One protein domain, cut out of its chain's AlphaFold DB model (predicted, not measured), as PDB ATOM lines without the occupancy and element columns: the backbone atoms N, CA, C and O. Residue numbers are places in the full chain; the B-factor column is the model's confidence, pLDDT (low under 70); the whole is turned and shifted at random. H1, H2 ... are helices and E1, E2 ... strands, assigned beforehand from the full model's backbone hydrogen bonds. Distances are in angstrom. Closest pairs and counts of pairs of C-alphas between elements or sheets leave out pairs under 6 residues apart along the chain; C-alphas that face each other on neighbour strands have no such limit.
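Overview. This is residues 131 to 197 of the 274 residues of the protein "RING-type domain-containing protein" of Stentor coeruleus (UniProt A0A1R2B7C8). A small sheet of three short strands forms the middle of an elongated domain, with a short helix near each end of the long axis, H1 on one side and H2 on the other. Residues 155 to 160, of which 155 and 156 belong to H1, stick out, and the long link of residues 157 to 177 folds back to the sheet, while residues 131 to 143 make a loop with no named element before E1. The printed part has 67 residues, with two named helices and three named strands in the order E1, H1, E2, E3, H2; the sheet runs E1, E2, E3, antiparallel throughout. The class is mixed, helices and strands, with under half of the residues in named elements. The whole is compact, with a radius of gyration of the C-alphas of 11.4 A, and its C-alphas span 34 by 21 by 19 A.

Along the chain. After residues 131 to 143, strand E1 holds residues 144 to 146, beginning at C-alpha 144 at (24.180, -34.767, -50.970). Helix H1, residues 149 to 156, is 11.2 A long from first to last C-alpha and ends at C-alpha 156 at (24.312, -51.813, -48.377). Strand E2, residues 178 to 181, is 10.1 A long, and strand E3, residues 186 to 189, is 10.3 A long. Helix H2, residues 190 to 197, is 10.2 A long and ends at C-alpha 197 at (23.575, -23.166, -43.266).

Arrangement. In the sheet, E2 is the inner strand and E1 and E3 are the edge strands. E1 and E2 are antiparallel at 138 degrees, with N 144 and O 180 within hydrogen-bond range at 2.9 A. E2 and E3 form a hairpin, antiparallel at 163 degrees, with N 188 and O 179 within hydrogen-bond range at 2.8 A. H1 is on the sheet but only grazes it, with its residues 149 to 152; the closest C-alphas of H1 and E2 are those of Ala 149 and Ser 178, 6.1 A apart. H2 also only grazes the sheet, with its residues 190 to 194; the closest C-alphas of H2 and E2 are those of Ile 190 and Ser 178, 5.7 A apart. H1 and H2 are apart. Within the long link, residues 165 to 166 pair with residues 173 to 174, antiparallel. In H1 every O i to N i+4 pair is within hydrogen-bond range; in H2 it is 3 of 4.

Size, cuts and confidence. The two C-alphas farthest apart are those of His 159 and Arg 197, at 35.5 A. The printed part has no cut. The link from H1 to E2 is long, with 21 residues, and the other three links are tight. The mean pLDDT of the printed part is 85.6, and residue 138 is under 70.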
ATOM      1  N   ASN A 131      22.702 -30.941 -52.434       76.06
ATOM      2  CA  ASN A 131      22.074 -30.145 -51.386       76.06
ATOM      3  C   ASN A 131      21.935 -28.682 -51.847       76.06
ATOM      4  O   ASN A 131      22.875 -28.095 -52.392       76.06
ATOM      5  N   SER A 132      20.769 -28.084 -51.599       73.94
ATOM      6  CA  SER A 132      20.451 -26.706 -52.002       73.94
ATOM      7  C   SER A 132      21.323 -25.648 -51.316       73.94
ATOM      8  O   SER A 132      21.453 -24.527 -51.806       73.94
ATOM      9  N   TYR A 133      21.953 -26.003 -50.199       70.31
ATOM     10  CA  TYR A 133      22.825 -25.133 -49.418       70.31
ATOM     11  C   TYR A 133      24.278 -25.125 -49.907       70.31
ATOM     12  O   TYR A 133      25.050 -24.321 -49.407       70.31
ATOM     13  N   ARG A 134      24.654 -25.985 -50.867       75.38
ATOM     14  CA  ARG A 134      26.038 -26.197 -51.330       75.38
ATOM     15  C   ARG A 134      27.040 -26.574 -50.228       75.38
ATOM     16  O   ARG A 134      28.241 -26.519 -50.476       75.38
ATOM     17  N   LEU A 135      26.545 -27.076 -49.093       77.50
ATOM     18  CA  LEU A 135      27.359 -27.511 -47.956       77.50
ATOM     19  C   LEU A 135      28.441 -28.504 -48.369       77.50
ATOM     20  O   LEU A 135      28.168 -29.452 -49.118       77.50
ATOM     21  N   ARG A 136      29.643 -28.318 -47.825       78.81
ATOM     22  CA  ARG A 136      30.805 -29.181 -48.062       78.81
ATOM     23  C   ARG A 136      31.329 -29.764 -46.761       78.81
ATOM     24  O   ARG A 136      31.386 -29.058 -45.768       78.81
ATOM     25  N   CYS A 137      31.747 -31.029 -46.774       78.31
ATOM     26  CA  CYS A 137      32.435 -31.677 -45.652       78.31
ATOM     27  C   CYS A 137      33.794 -31.014 -45.335       78.31
ATOM     28  O   CYS A 137      34.271 -30.174 -46.096       78.31
ATOM     29  N   SER A 138      34.465 -31.447 -44.260       69.62
ATOM     30  CA  SER A 138      35.791 -30.928 -43.862       69.62
ATOM     31  C   SER A 138      36.865 -31.030 -44.944       69.62
ATOM     32  O   SER A 138      37.780 -30.217 -44.981       69.62
ATOM     33  N   GLU A 139      36.729 -32.006 -45.839       70.62
ATOM     34  CA  GLU A 139      37.641 -32.229 -46.963       70.62
ATOM     35  C   GLU A 139      37.203 -31.482 -48.238       70.62
ATOM     36  O   GLU A 139      37.721 -31.734 -49.320       70.62
ATOM     37  N   GLY A 140      36.204 -30.599 -48.153       71.38
ATOM     38  CA  GLY A 140      35.718 -29.803 -49.283       71.38
ATOM     39  C   GLY A 140      34.740 -30.523 -50.220       71.38
ATOM     40  O   GLY A 140      34.248 -29.912 -51.167       71.38
ATOM     41  N   HIS A 141      34.403 -31.791 -49.971       79.31
ATOM     42  CA  HIS A 141      33.430 -32.524 -50.789       79.31
ATOM     43  C   HIS A 141      31.993 -32.070 -50.538       79.31
ATOM     44  O   HIS A 141      31.577 -31.973 -49.384       79.31
ATOM     45  N   TYR A 142      31.203 -31.904 -51.596       80.88
ATOM     46  CA  TYR A 142      29.780 -31.588 -51.478       80.88
ATOM     47  C   TYR A 142      28.995 -32.672 -50.734       80.88
ATOM     48  O   TYR A 142      29.117 -33.867 -51.020       80.88
ATOM     49  N   LEU A 143      28.148 -32.236 -49.804       86.88
ATOM     50  CA  LEU A 143      27.149 -33.092 -49.181       86.88
ATOM     51  C   LEU A 143      25.964 -33.275 -50.138       86.88
ATOM     52  O   LEU A 143      25.536 -32.317 -50.789       86.88
ATOM     53  N   ARG A 144      25.401 -34.482 -50.201       89.62
ATOM     54  CA  ARG A 144      24.180 -34.767 -50.970       89.62
ATOM     55  C   ARG A 144      23.032 -35.107 -50.043       89.62
ATOM     56  O   ARG A 144      23.228 -35.773 -49.029       89.62
ATOM     57  N   GLU A 145      21.846 -34.638 -50.386       91.06
ATOM     58  CA  GLU A 145      20.644 -34.880 -49.613       91.06
ATOM     59  C   GLU A 145      20.038 -36.244 -49.956       91.06
ATOM     60  O   GLU A 145      19.844 -36.587 -51.121       91.06
ATOM     61  N   THR A 146      19.721 -37.014 -48.919       89.81
ATOM     62  CA  THR A 146      19.037 -38.306 -49.013       89.81
ATOM     63  C   THR A 146      17.737 -38.229 -48.231       89.81
ATOM     64  O   THR A 146      17.758 -37.805 -47.076       89.81
ATOM     65  N   LEU A 147      16.618 -38.656 -48.826       88.62
ATOM     66  CA  LEU A 147      15.302 -38.591 -48.177       88.62
ATOM     67  C   LEU A 147      15.145 -39.584 -47.021       88.62
ATOM     68  O   LEU A 147      14.549 -39.229 -46.013       88.62
ATOM     69  N   ASN A 148      15.706 -40.789 -47.163       90.19
ATOM     70  CA  ASN A 148      15.641 -41.865 -46.172       90.19
ATOM     71  C   ASN A 148      17.021 -42.521 -46.024       90.19
ATOM     72  O   ASN A 148      17.352 -43.490 -46.715       90.19
ATOM     73  N   ALA A 149      17.863 -41.967 -45.154       90.56
ATOM     74  CA  ALA A 149      19.244 -42.420 -44.978       90.56
ATOM     75  C   ALA A 149      19.336 -43.886 -44.519       90.56
ATOM     76  O   ALA A 149      20.236 -44.631 -44.911       90.56
ATOM     77  N   GLU A 150      18.395 -44.324 -43.687       89.56
ATOM     78  CA  GLU A 150      18.332 -45.681 -43.155       89.56
ATOM     79  C   GLU A 150      18.013 -46.729 -44.227       89.56
ATOM     80  O   GLU A 150      18.620 -47.798 -44.202       89.56
ATOM     81  N   VAL A 151      17.158 -46.415 -45.209       86.38
ATOM     82  CA  VAL A 151      16.840 -47.312 -46.341       86.38
ATOM     83  C   VAL A 151      18.099 -47.605 -47.148       86.38
ATOM     84  O   VAL A 151      18.382 -48.744 -47.519       86.38
ATOM     85  N   PHE A 152      18.910 -46.578 -47.361       83.19
ATOM     86  CA  PHE A 152      20.203 -46.732 -47.996       83.19
ATOM     87  C   PHE A 152      21.172 -47.578 -47.162       83.19
ATOM     88  O   PHE A 152      21.849 -48.459 -47.693       83.19
ATOM     89  N   TYR A 153      21.249 -47.357 -45.848       85.25
ATOM     90  CA  TYR A 153      22.088 -48.192 -44.988       85.25
ATOM     91  C   TYR A 153      21.636 -49.655 -44.976       85.25
ATOM     92  O   TYR A 153      22.481 -50.553 -44.990       85.25
ATOM     93  N   GLN A 154      20.325 -49.890 -45.020       88.75
ATOM     94  CA  GLN A 154      19.726 -51.209 -45.158       88.75
ATOM     95  C   GLN A 154      20.130 -51.880 -46.478       88.75
ATOM     96  O   GLN A 154      20.477 -53.060 -46.467       88.75
ATOM     97  N   SER A 155      20.157 -51.146 -47.599       80.38
ATOM     98  CA  SER A 155      20.500 -51.715 -48.912       80.38
ATOM     99  C   SER A 155      21.959 -52.171 -49.005       80.38
ATOM    100  O   SER A 155      22.254 -53.212 -49.589       80.38
ATOM    101  N   ILE A 156      22.887 -51.447 -48.373       77.00
ATOM    102  CA  ILE A 156      24.312 -51.813 -48.377       77.00
ATOM    103  C   ILE A 156      24.697 -52.818 -47.285       77.00
ATOM    104  O   ILE A 156      25.811 -53.350 -47.314       77.00
ATOM    105  N   ARG A 157      23.823 -53.054 -46.302       83.44
ATOM    106  CA  ARG A 157      24.020 -54.003 -45.194       83.44
ATOM    107  C   ARG A 157      22.730 -54.793 -44.939       83.44
ATOM    108  O   ARG A 157      22.153 -54.681 -43.859       83.44
ATOM    109  N   PRO A 158      22.301 -55.643 -45.889       85.62
ATOM    110  CA  PRO A 158      20.998 -56.308 -45.824       85.62
ATOM    111  C   PRO A 158      20.835 -57.211 -44.593       85.62
ATOM    112  O   PRO A 158      19.737 -57.347 -44.070       85.62
ATOM    113  N   HIS A 159      21.931 -57.772 -44.075       89.88
ATOM    114  CA  HIS A 159      21.915 -58.646 -42.895       89.88
ATOM    115  C   HIS A 159      21.726 -57.909 -41.561       89.88
ATOM    116  O   HIS A 159      21.565 -58.552 -40.527       89.88
ATOM    117  N   LYS A 160      21.779 -56.571 -41.546       88.44
ATOM    118  CA  LYS A 160      21.611 -55.768 -40.334       88.44
ATOM    119  C   LYS A 160      20.388 -54.879 -40.492       88.44
ATOM    120  O   LYS A 160      20.281 -54.149 -41.469       88.44
ATOM    121  N   LYS A 161      19.481 -54.919 -39.516       89.12
ATOM    122  CA  LYS A 161      18.324 -54.022 -39.500       89.12
ATOM    123  C   LYS A 161      18.790 -52.590 -39.227       89.12
ATOM    124  O   LYS A 161      19.378 -52.311 -38.179       89.12
ATOM    125  N   HIS A 162      18.538 -51.698 -40.173       88.50
ATOM    126  CA  HIS A 162      18.867 -50.284 -40.123       88.50
ATOM    127  C   HIS A 162      17.573 -49.470 -40.105       88.50
ATOM    128  O   HIS A 162      16.964 -49.232 -41.136       88.50
ATOM    129  N   ASN A 163      17.172 -49.027 -38.910       93.81
ATOM    130  CA  ASN A 163      16.027 -48.121 -38.722       93.81
ATOM    131  C   ASN A 163      16.465 -46.677 -38.420       93.81
ATOM    132  O   ASN A 163      15.635 -45.822 -38.126       93.81
ATOM    133  N   PHE A 164      17.777 -46.435 -38.382       95.06
ATOM    134  CA  PHE A 164      18.377 -45.154 -38.042       95.06
ATOM    135  C   PHE A 164      19.771 -45.037 -38.666       95.06
ATOM    136  O   PHE A 164      20.426 -46.044 -38.963       95.06
ATOM    137  N   PHE A 165      20.255 -43.806 -38.770       93.31
ATOM    138  CA  PHE A 165      21.654 -43.447 -38.962       93.31
ATOM    139  C   PHE A 165      22.161 -42.664 -37.742       93.31
ATOM    140  O   PHE A 165      21.377 -42.134 -36.952       93.31
ATOM    141  N   LEU A 166      23.479 -42.632 -37.545       91.25
ATOM    142  CA  LEU A 166      24.107 -41.800 -36.521       91.25
ATOM    143  C   LEU A 166      24.492 -40.477 -37.177       91.25
ATOM    144  O   LEU A 166      25.313 -40.478 -38.084       91.25
ATOM    145  N   CYS A 167      23.907 -39.366 -36.737       90.62
ATOM    146  CA  CYS A 167      24.345 -38.054 -37.201       90.62
ATOM    147  C   CYS A 167      25.731 -37.757 -36.622       90.62
ATOM    148  O   CYS A 167      25.860 -37.664 -35.402       90.62
ATOM    149  N   ASP A 168      26.745 -37.539 -37.456       86.06
ATOM    150  CA  ASP A 168      28.071 -37.128 -36.999       86.06
ATOM    151  C   ASP A 168      27.982 -35.790 -36.264       86.06
ATOM    152  O   ASP A 168      28.651 -35.585 -35.255       86.06
ATOM    153  N   GLY A 169      27.124 -34.869 -36.715       81.50
ATOM    154  CA  GLY A 169      26.954 -33.527 -36.137       81.50
ATOM    155  C   GLY A 169      26.534 -33.509 -34.665       81.50
ATOM    156  O   GLY A 169      27.123 -32.798 -33.858       81.50
ATOM    157  N   CYS A 170      25.489 -34.257 -34.302       83.12
ATOM    158  CA  CYS A 170      24.930 -34.246 -32.944       83.12
ATOM    159  C   CYS A 170      25.107 -35.555 -32.174       83.12
ATOM    160  O   CYS A 170      24.800 -35.583 -30.983       83.12
ATOM    161  N   LEU A 171      25.582 -36.615 -32.834       84.06
ATOM    162  CA  LEU A 171      25.745 -37.973 -32.298       84.06
ATOM    163  C   LEU A 171      24.449 -38.638 -31.854       84.06
ATOM    164  O   LEU A 171      24.450 -39.612 -31.103       84.06
ATOM    165  N   THR A 172      23.324 -38.117 -32.322       89.88
ATOM    166  CA  THR A 172      22.017 -38.702 -32.066       89.88
ATOM    167  C   THR A 172      21.688 -39.695 -33.173       89.88
ATOM    168  O   THR A 172      21.911 -39.424 -34.356       89.88
ATOM    169  N   LYS A 173      21.148 -40.854 -32.785       94.56
ATOM    170  CA  LYS A 173      20.520 -41.789 -33.723       94.56
ATOM    171  C   LYS A 173      19.224 -41.164 -34.230       94.56
ATOM    172  O   LYS A 173      18.374 -40.792 -33.430       94.56
ATOM    173  N   THR A 174      19.082 -41.034 -35.538       94.94
ATOM    174  CA  THR A 174      17.937 -40.386 -36.189       94.94
ATOM    175  C   THR A 174      17.598 -41.112 -37.493       94.94
ATOM    176  O   THR A 174      18.304 -42.044 -37.872       94.94
ATOM    177  N   ASN A 175      16.506 -40.756 -38.157       95.31
ATOM    178  CA  ASN A 175      16.022 -41.390 -39.382       95.31
ATOM    179  C   ASN A 175      15.448 -40.342 -40.349       95.31
ATOM    180  O   ASN A 175      15.295 -39.171 -39.998       95.31
ATOM    181  N   GLY A 176      15.179 -40.764 -41.582       94.31
ATOM    182  CA  GLY A 176      14.661 -39.916 -42.645       94.31
ATOM    183  C   GLY A 176      15.749 -39.079 -43.314       94.31
ATOM    184  O   GLY A 176      16.812 -39.589 -43.697       94.31
ATOM    185  N   ARG A 177      15.460 -37.783 -43.487       94.50
ATOM    186  CA  ARG A 177      16.277 -36.869 -44.293       94.50
ATOM    187  C   ARG A 177      17.656 -36.639 -43.677       94.50
ATOM    188  O   ARG A 177      17.795 -36.366 -42.482       94.50
ATOM    189  N   SER A 178      18.683 -36.678 -44.517       94.19
ATOM    190  CA  SER A 178      20.065 -36.409 -44.116       94.19
ATOM    191  C   SER A 178      20.882 -35.795 -45.248       94.19
ATOM    192  O   SER A 178      20.520 -35.904 -46.418       94.19
ATOM    193  N   LEU A 179      22.004 -35.173 -44.895       92.56
ATOM    194  CA  LEU A 179      23.049 -34.779 -45.833       92.56
ATOM    195  C   LEU A 179      24.267 -35.677 -45.635       92.56
ATOM    196  O   LEU A 179      24.808 -35.752 -44.533       92.56
ATOM    197  N   GLN A 180      24.716 -36.326 -46.706       91.31
ATOM    198  CA  GLN A 180      25.755 -37.346 -46.653       91.31
ATOM    199  C   GLN A 180      26.982 -36.961 -47.480       91.31
ATOM    200  O   GLN A 180      26.867 -36.480 -48.609       91.31
ATOM    201  N   CYS A 181      28.171 -37.255 -46.953       88.00
ATOM    202  CA  CYS A 181      29.412 -37.285 -47.719       88.00
ATOM    203  C   CYS A 181      29.886 -38.731 -47.866       88.00
ATOM    204  O   CYS A 181      30.436 -39.315 -46.930       88.00
ATOM    205  N   ARG A 182      29.743 -39.315 -49.059       82.75
ATOM    206  CA  ARG A 182      30.206 -40.688 -49.318       82.75
ATOM    207  C   ARG A 182      31.725 -40.842 -49.264       82.75
ATOM    208  O   ARG A 182      32.198 -41.901 -48.855       82.75
ATOM    209  N   GLN A 183      32.460 -39.810 -49.676       83.56
ATOM    210  CA  GLN A 183      33.926 -39.803 -49.670       83.56
ATOM    211  C   GLN A 183      34.468 -39.891 -48.242       83.56
ATOM    212  O   GLN A 183      35.303 -40.745 -47.949       83.56
ATOM    213  N   CYS A 184      33.925 -39.077 -47.340       81.75
ATOM    214  CA  CYS A 184      34.379 -39.008 -45.955       81.75
ATOM    215  C   CYS A 184      33.596 -39.918 -44.998       81.75
ATOM    216  O   CYS A 184      33.986 -40.040 -43.842       81.75
ATOM    217  N   LYS A 185      32.530 -40.573 -45.480       86.25
ATOM    218  CA  LYS A 185      31.612 -41.432 -44.709       86.25
ATOM    219  C   LYS A 185      30.949 -40.689 -43.549       86.25
ATOM    220  O   LYS A 185      31.067 -41.112 -42.406       86.25
ATOM    221  N   LEU A 186      30.288 -39.586 -43.883       87.25
ATOM    222  CA  LEU A 186      29.676 -38.681 -42.916       87.25
ATOM    223  C   LEU A 186      28.193 -38.519 -43.191       87.25
ATOM    224  O   LEU A 186      27.812 -38.425 -44.361       87.25
ATOM    225  N   ASP A 187      27.410 -38.372 -42.134       91.31
ATOM    226  CA  ASP A 187      25.980 -38.113 -42.160       91.31
ATOM    227  C   ASP A 187      25.613 -36.957 -41.223       91.31
ATOM    228  O   ASP A 187      25.924 -36.960 -40.032       91.31
ATOM    229  N   TYR A 188      24.855 -35.989 -41.728       90.81
ATOM    230  CA  TYR A 188      24.270 -34.921 -40.923       90.81
ATOM    231  C   TYR A 188      22.752 -34.989 -40.973       90.81
ATOM    232  O   TYR A 188      22.152 -35.021 -42.045       90.81
ATOM    233  N   CYS A 189      22.115 -34.960 -39.804       92.25
ATOM    234  CA  CYS A 189      20.675 -34.757 -39.723       92.25
ATOM    235  C   CYS A 189      20.307 -33.334 -40.161       92.25
ATOM    236  O   CYS A 189      21.106 -32.403 -40.018       92.25
ATOM    237  N   ILE A 190      19.073 -33.152 -40.636       91.75
ATOM    238  CA  ILE A 190      18.588 -31.844 -41.103       91.75
ATOM    239  C   ILE A 190      18.709 -30.762 -40.023       91.75
ATOM    240  O   ILE A 190      19.199 -29.676 -40.309       91.75
ATOM    241  N   SER A 191      18.401 -31.073 -38.759       90.25
ATOM    242  CA  SER A 191      18.537 -30.100 -37.662       90.25
ATOM    243  C   SER A 191      19.980 -29.608 -37.461       90.25
ATOM    244  O   SER A 191      20.210 -28.455 -37.095       90.25
ATOM    245  N   CYS A 192      20.981 -30.465 -37.695       85.19
ATOM    246  CA  CYS A 192      22.380 -30.045 -37.691       85.19
ATOM    247  C   CYS A 192      22.685 -29.165 -38.902       85.19
ATOM    248  O   CYS A 192      23.268 -28.097 -38.750       85.19
ATOM    249  N   VAL A 193      22.263 -29.596 -40.088       86.31
ATOM    250  CA  VAL A 193      22.455 -28.895 -41.365       86.31
ATOM    251  C   VAL A 193      21.904 -27.473 -41.331       86.31
ATOM    252  O   VAL A 193      22.593 -26.541 -41.735       86.31
ATOM    253  N   GLU A 194      20.708 -27.278 -40.784       85.56
ATOM    254  CA  GLU A 194      20.085 -25.958 -40.650       85.56
ATOM    255  C   GLU A 194      20.924 -25.000 -39.797       85.56
ATOM    256  O   GLU A 194      21.036 -23.821 -40.127       85.56
ATOM    257  N   LYS A 195      21.596 -25.510 -38.756       79.12
ATOM    258  CA  LYS A 195      22.531 -24.721 -37.937       79.12
ATOM    259  C   LYS A 195      23.808 -24.367 -38.702       79.12
ATOM    260  O   LYS A 195      24.363 -23.295 -38.483       79.12
ATOM    261  N   TYR A 196      24.265 -25.242 -39.600       73.44
ATOM    262  CA  TYR A 196      25.444 -24.996 -40.438       73.44
ATOM    263  C   TYR A 196      25.175 -24.078 -41.623       73.44
ATOM    264  O   TYR A 196      26.113 -23.471 -42.125       73.44
ATOM    265  N   ARG A 197      23.923 -23.944 -42.070       73.75
ATOM    266  CA  ARG A 197      23.575 -23.166 -43.266       73.75
ATOM    267  C   ARG A 197      24.153 -21.746 -43.252       73.75
ATOM    268  O   ARG A 197      24.589 -21.260 -44.290       73.75
TER     269      ARG A 197